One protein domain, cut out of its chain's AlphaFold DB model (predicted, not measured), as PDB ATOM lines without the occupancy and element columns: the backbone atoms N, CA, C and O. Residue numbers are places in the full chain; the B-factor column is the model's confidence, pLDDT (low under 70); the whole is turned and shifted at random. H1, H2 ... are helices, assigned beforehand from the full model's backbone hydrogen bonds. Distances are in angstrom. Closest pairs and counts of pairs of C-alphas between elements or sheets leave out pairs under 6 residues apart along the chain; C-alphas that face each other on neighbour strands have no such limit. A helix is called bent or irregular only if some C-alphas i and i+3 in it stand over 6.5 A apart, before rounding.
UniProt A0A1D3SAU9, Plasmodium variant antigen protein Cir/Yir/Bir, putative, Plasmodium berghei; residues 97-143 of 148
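This is residues 97 to 143 of the 148 residues of the protein "Plasmodium variant antigen protein Cir/Yir/Bir, putative" of Plasmodium berghei (UniProt A0A1D3SAU9). The domain is a loose helical hairpin: after the long, bent helix H1, the chain turns and H2 folds back beside H1's second arm, H1b. Residues 97 to 102 of the first arm, H1a, stick out. The 47 printed residues have two named helices, H1 then H2, and no named strand; the class is all helix. The whole is loose, with a radius of gyration of the C-alphas of 12.3 A and spans of 37 by 19 by 10 A.

H1, residues 97 to 120, was assigned as one helix by its hydrogen bonds but is bent, C-alphas 108 and 111 being 6.6 A apart. Its arms H1a, residues 97 to 108, and H1b, residues 111 to 120, stand at a shallow tilt of 34 degrees, only just short of steep. H1b and H2, residues 123 to 141, form a helical hairpin, opposite ways at a shallow tilt of 17 degrees. They only just touch, with 3 pairs of C-alphas within 8 A, H2 with residues 125 to 129 alone; the closest C-alphas, of Val 117 and Ile 126, are 6.5 A apart. H1a and H2 are only just apart, at 8.1 A. Every O i to N i+4 pair is within hydrogen-bond range in H1b and H2, but 5 of 8 in H1a.

H1a begins at C-alpha 97 (-61.366, -18.715, 26.521) and is 17.6 A long; H1b is 14.4 A long. H2, 26.0 A long, ends at C-alpha 141 (-49.276, -19.705, 39.670).

The C-alphas farthest apart, of Thr 97 and Lys 123, are 38.1 A apart. The printed part has no cut, and the link from H1 to H2 is tight. pLDDT is under 70 at residues 97 to 103 and 140 to 143.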
ATOM      1  N   THR A  97     -61.905 -19.710  27.465       43.25
ATOM      2  CA  THR A  97     -61.366 -18.715  26.521       43.25
ATOM      3  C   THR A  97     -61.067 -17.357  27.175       43.25
ATOM      4  O   THR A  97     -60.030 -16.760  26.897       43.25
ATOM      5  N   ASN A  98     -61.875 -16.906  28.143       51.81
ATOM      6  CA  ASN A  98     -61.668 -15.607  28.811       51.81
ATOM      7  C   ASN A  98     -60.618 -15.630  29.944       51.81
ATOM      8  O   ASN A  98     -60.246 -14.575  30.453       51.81
ATOM      9  N   LYS A  99     -60.112 -16.811  30.336       53.88
ATOM     10  CA  LYS A  99     -59.050 -16.957  31.353       53.88
ATOM     11  C   LYS A  99     -57.654 -17.158  30.754       53.88
ATOM     12  O   LYS A  99     -56.680 -16.770  31.391       53.88
ATOM     13  N   LEU A 100     -57.536 -17.711  29.543       55.47
ATOM     14  CA  LEU A 100     -56.237 -17.912  28.882       55.47
ATOM     15  C   LEU A 100     -55.638 -16.628  28.293       55.47
ATOM     16  O   LEU A 100     -54.422 -16.454  28.328       55.47
ATOM     17  N   ILE A 101     -56.482 -15.723  27.790       61.19
ATOM     18  CA  ILE A 101     -56.057 -14.450  27.189       61.19
ATOM     19  C   ILE A 101     -55.171 -13.625  28.145       61.19
ATOM     20  O   ILE A 101     -54.067 -13.259  27.739       61.19
ATOM     21  N   PRO A 102     -55.551 -13.383  29.421       68.56
ATOM     22  CA  PRO A 102     -54.693 -12.621  30.328       68.56
ATOM     23  C   PRO A 102     -53.371 -13.332  30.657       68.56
ATOM     24  O   PRO A 102     -52.358 -12.659  30.833       68.56
ATOM     25  N   VAL A 103     -53.336 -14.669  30.695       68.44
ATOM     26  CA  VAL A 103     -52.104 -15.428  30.986       68.44
ATOM     27  C   VAL A 103     -51.100 -15.319  29.835       68.44
ATOM     28  O   VAL A 103     -49.924 -15.048  30.078       68.44
ATOM     29  N   LEU A 104     -51.552 -15.456  28.583       73.62
ATOM     30  CA  LEU A 104     -50.681 -15.313  27.410       73.62
ATOM     31  C   LEU A 104     -50.100 -13.897  27.296       73.62
ATOM     32  O   LEU A 104     -48.909 -13.741  27.024       73.62
ATOM     33  N   SER A 105     -50.911 -12.865  27.552       76.69
ATOM     34  CA  SER A 105     -50.443 -11.473  27.531       76.69
ATOM     35  C   SER A 105     -49.349 -11.204  28.569       76.69
ATOM     36  O   SER A 105     -48.412 -10.459  28.286       76.69
ATOM     37  N   ILE A 106     -49.422 -11.833  29.747       80.31
ATOM     38  CA  ILE A 106     -48.402 -11.696  30.797       80.31
ATOM     39  C   ILE A 106     -47.066 -12.306  30.348       80.31
ATOM     40  O   ILE A 106     -46.025 -11.675  30.528       80.31
ATOM     41  N   ILE A 107     -47.081 -13.489  29.722       80.94
ATOM     42  CA  ILE A 107     -45.859 -14.173  29.255       80.94
ATOM     43  C   ILE A 107     -45.111 -13.317  28.222       80.94
ATOM     44  O   ILE A 107     -43.887 -13.216  28.284       80.94
ATOM     45  N   VAL A 108     -45.838 -12.655  27.316       85.56
ATOM     46  CA  VAL A 108     -45.245 -11.776  26.292       85.56
ATOM     47  C   VAL A 108     -44.732 -10.461  26.885       85.56
ATOM     48  O   VAL A 108     -43.693  -9.957  26.466       85.56
ATOM     49  N   ALA A 109     -45.426  -9.896  27.874       83.06
ATOM     50  CA  ALA A 109     -45.073  -8.597  28.439       83.06
ATOM     51  C   ALA A 109     -43.824  -8.639  29.344       83.06
ATOM     52  O   ALA A 109     -43.032  -7.696  29.347       83.06
ATOM     53  N   ILE A 110     -43.623  -9.723  30.103       85.19
ATOM     54  CA  ILE A 110     -42.513  -9.876  31.061       85.19
ATOM     55  C   ILE A 110     -41.118  -9.587  30.464       85.19
ATOM     56  O   ILE A 110     -40.406  -8.775  31.063       85.19
ATOM     57  N   PRO A 111     -40.690 -10.179  29.327       86.50
ATOM     58  CA  PRO A 111     -39.360  -9.923  28.766       86.50
ATOM     59  C   PRO A 111     -39.154  -8.457  28.355       86.50
ATOM     60  O   PRO A 111     -38.079  -7.910  28.595       86.50
ATOM     61  N   ILE A 112     -40.193  -7.795  27.835       86.44
ATOM     62  CA  ILE A 112     -40.148  -6.374  27.447       86.44
ATOM     63  C   ILE A 112     -39.880  -5.498  28.679       86.44
ATOM     64  O   ILE A 112     -39.026  -4.613  28.664       86.44
ATOM     65  N   PHE A 113     -40.576  -5.770  29.786       82.56
ATOM     66  CA  PHE A 113     -40.352  -5.040  31.032       82.56
ATOM     67  C   PHE A 113     -38.985  -5.346  31.662       82.56
ATOM     68  O   PHE A 113     -38.353  -4.434  32.192       82.56
ATOM     69  N   LEU A 114     -38.504  -6.591  31.582       83.75
ATOM     70  CA  LEU A 114     -37.170  -6.979  32.056       83.75
ATOM     71  C   LEU A 114     -36.058  -6.205  31.344       83.75
ATOM     72  O   LEU A 114     -35.130  -5.746  32.004       83.75
ATOM     73  N   GLU A 115     -36.166  -6.015  30.031       85.31
ATOM     74  CA  GLU A 115     -35.184  -5.269  29.240       85.31
ATOM     75  C   GLU A 115     -35.113  -3.789  29.657       85.31
ATOM     76  O   GLU A 115     -34.031  -3.227  29.845       85.31
ATOM     77  N   ILE A 116     -36.273  -3.175  29.910       83.38
ATOM     78  CA  ILE A 116     -36.376  -1.798  30.409       83.38
ATOM     79  C   ILE A 116     -35.771  -1.681  31.818       83.38
ATOM     80  O   ILE A 116     -34.975  -0.778  32.078       83.38
ATOM     81  N   VAL A 117     -36.112  -2.602  32.727       83.94
ATOM     82  CA  VAL A 117     -35.580  -2.635  34.104       83.94
ATOM     83  C   VAL A 117     -34.063  -2.815  34.097       83.94
ATOM     84  O   VAL A 117     -33.360  -2.110  34.824       83.94
ATOM     85  N   TYR A 118     -33.559  -3.721  33.255       82.12
ATOM     86  CA  TYR A 118     -32.132  -3.985  33.098       82.12
ATOM     87  C   TYR A 118     -31.375  -2.736  32.631       82.12
ATOM     88  O   TYR A 118     -30.342  -2.393  33.203       82.12
ATOM     89  N   LYS A 119     -31.923  -2.000  31.657       87.25
ATOM     90  CA  LYS A 119     -31.300  -0.780  31.127       87.25
ATOM     91  C   LYS A 119     -31.264   0.374  32.135       87.25
ATOM     92  O   LYS A 119     -30.311   1.145  32.145       87.25
ATOM     93  N   ILE A 120     -32.297   0.509  32.969       85.50
ATOM     94  CA  ILE A 120     -32.418   1.610  33.939       85.50
ATOM     95  C   ILE A 120     -31.498   1.402  35.158       85.50
ATOM     96  O   ILE A 120     -31.098   2.383  35.782       85.50
ATOM     97  N   ASN A 121     -31.164   0.151  35.506       77.50
ATOM     98  CA  ASN A 121     -30.273  -0.242  36.613       77.50
ATOM     99  C   ASN A 121     -30.496   0.530  37.938       77.50
ATOM    100  O   ASN A 121     -29.569   0.819  38.695       77.50
ATOM    101  N   ASN A 122     -31.749   0.886  38.230       85.44
ATOM    102  CA  ASN A 122     -32.120   1.602  39.445       85.44
ATOM    103  C   ASN A 122     -32.582   0.605  40.512       85.44
ATOM    104  O   ASN A 122     -33.623  -0.038  40.368       85.44
ATOM    105  N   LYS A 123     -31.848   0.520  41.625       82.75
ATOM    106  CA  LYS A 123     -32.116  -0.425  42.722       82.75
ATOM    107  C   LYS A 123     -33.527  -0.293  43.313       82.75
ATOM    108  O   LYS A 123     -34.139  -1.306  43.647       82.75
ATOM    109  N   GLY A 124     -34.064   0.927  43.413       85.31
ATOM    110  CA  GLY A 124     -35.428   1.153  43.909       85.31
ATOM    111  C   GLY A 124     -36.486   0.590  42.959       85.31
ATOM    112  O   GLY A 124     -37.392  -0.130  43.378       85.31
ATOM    113  N   PHE A 125     -36.309   0.843  41.664       82.31
ATOM    114  CA  PHE A 125     -37.190   0.333  40.616       82.31
ATOM    115  C   PHE A 125     -37.131  -1.196  40.504       82.31
ATOM    116  O   PHE A 125     -38.167  -1.847  40.405       82.31
ATOM    117  N   ILE A 126     -35.934  -1.782  40.611       85.19
ATOM    118  CA  ILE A 126     -35.731  -3.239  40.607       85.19
ATOM    119  C   ILE A 126     -36.479  -3.902  41.772       85.19
ATOM    120  O   ILE A 126     -37.154  -4.914  41.579       85.19
ATOM    121  N   ASN A 127     -36.400  -3.328  42.977       84.69
ATOM    122  CA  ASN A 127     -37.099  -3.862  44.149       84.69
ATOM    123  C   ASN A 127     -38.625  -3.781  43.999       84.69
ATOM    124  O   ASN A 127     -39.322  -4.746  44.314       84.69
ATOM    125  N   TYR A 128     -39.137  -2.665  43.472       86.62
ATOM    126  CA  TYR A 128     -40.558  -2.499  43.165       86.62
ATOM    127  C   TYR A 128     -41.038  -3.523  42.126       86.62
ATOM    128  O   TYR A 128     -42.015  -4.238  42.355       86.62
ATOM    129  N   PHE A 129     -40.308  -3.655  41.016       85.88
ATOM    130  CA  PHE A 129     -40.630  -4.589  39.941       85.88
ATOM    131  C   PHE A 129     -40.629  -6.046  40.424       85.88
ATOM    132  O   PHE A 129     -41.533  -6.817  40.101       85.88
ATOM    133  N   ARG A 130     -39.665  -6.415  41.277       85.44
ATOM    134  CA  ARG A 130     -39.614  -7.735  41.921       85.44
ATOM    135  C   ARG A 130     -40.836  -7.987  42.813       85.44
ATOM    136  O   ARG A 130     -41.396  -9.079  42.762       85.44
ATOM    137  N   GLY A 131     -41.261  -7.000  43.605       87.31
ATOM    138  CA  GLY A 131     -42.461  -7.107  44.443       87.31
ATOM    139  C   GLY A 131     -43.738  -7.285  43.617       87.31
ATOM    140  O   GLY A 131     -44.555  -8.155  43.912       87.31
ATOM    141  N   TYR A 132     -43.866  -6.521  42.534       85.38
ATOM    142  CA  TYR A 132     -44.975  -6.638  41.589       85.38
ATOM    143  C   TYR A 132     -45.039  -8.028  40.934       85.38
ATOM    144  O   TYR A 132     -46.089  -8.677  40.962       85.38
ATOM    145  N   LEU A 133     -43.905  -8.535  40.431       84.38
ATOM    146  CA  LEU A 133     -43.804  -9.890  39.877       84.38
ATOM    147  C   LEU A 133     -44.192 -10.962  40.899       84.38
ATOM    148  O   LEU A 133     -44.923 -11.887  40.559       84.38
ATOM    149  N   TYR A 134     -43.753 -10.829  42.152       85.12
ATOM    150  CA  TYR A 134     -44.085 -11.778  43.215       85.12
ATOM    151  C   TYR A 134     -45.597 -11.862  43.475       85.12
ATOM    152  O   TYR A 134     -46.139 -12.960  43.594       85.12
ATOM    153  N   VAL A 135     -46.299 -10.722  43.517       83.94
ATOM    154  CA  VAL A 135     -47.760 -10.687  43.707       83.94
ATOM    155  C   VAL A 135     -48.488 -11.342  42.532       83.94
ATOM    156  O   VAL A 135     -49.407 -12.133  42.751       83.94
ATOM    157  N   ILE A 136     -48.060 -11.067  41.294       79.62
ATOM    158  CA  ILE A 136     -48.607 -11.703  40.085       79.62
ATOM    159  C   ILE A 136     -48.380 -13.212  40.137       79.62
ATOM    160  O   ILE A 136     -49.331 -13.980  40.022       79.62
ATOM    161  N   ILE A 137     -47.147 -13.649  40.373       77.62
ATOM    162  CA  ILE A 137     -46.793 -15.065  40.449       77.62
ATOM    163  C   ILE A 137     -47.629 -15.770  41.520       77.62
ATOM    164  O   ILE A 137     -48.272 -16.773  41.228       77.62
ATOM    165  N   LYS A 138     -47.717 -15.216  42.733       79.81
ATOM    166  CA  LYS A 138     -48.528 -15.789  43.816       79.81
ATOM    167  C   LYS A 138     -50.010 -15.890  43.440       79.81
ATOM    168  O   LYS A 138     -50.665 -16.861  43.796       79.81
ATOM    169  N   LYS A 139     -50.542 -14.901  42.721       76.12
ATOM    170  CA  LYS A 139     -51.954 -14.856  42.322       76.12
ATOM    171  C   LYS A 139     -52.286 -15.790  41.159       76.12
ATOM    172  O   LYS A 139     -53.384 -16.328  41.136       76.12
ATOM    173  N   TYR A 140     -51.380 -15.972  40.201       69.69
ATOM    174  CA  TYR A 140     -51.672 -16.737  38.987       69.69
ATOM    175  C   TYR A 140     -51.084 -18.151  39.014       69.69
ATOM    176  O   TYR A 140     -51.766 -19.069  38.579       69.69
ATOM    177  N   ILE A 141     -49.894 -18.368  39.588       65.06
ATOM    178  CA  ILE A 141     -49.276 -19.705  39.670       65.06
ATOM    179  C   ILE A 141     -49.996 -20.603  40.690       65.06
ATOM    180  O   ILE A 141     -50.207 -21.773  40.404       65.06
ATOM    181  N   ILE A 142     -50.462 -20.074  41.832       60.38
ATOM    182  CA  ILE A 142     -51.228 -20.872  42.822       60.38
ATOM    183  C   ILE A 142     -52.597 -21.311  42.270       60.38
ATOM    184  O   ILE A 142     -53.132 -22.336  42.679       60.38
ATOM    185  N   TYR A 143     -53.154 -20.560  41.319       55.34
ATOM    186  CA  TYR A 143     -54.470 -20.813  40.722       55.34
ATOM    187  C   TYR A 143     -54.391 -21.419  39.309       55.34
ATOM    188  O   TYR A 143     -55.398 -21.438  38.599       55.34
TER     189      TYR A 143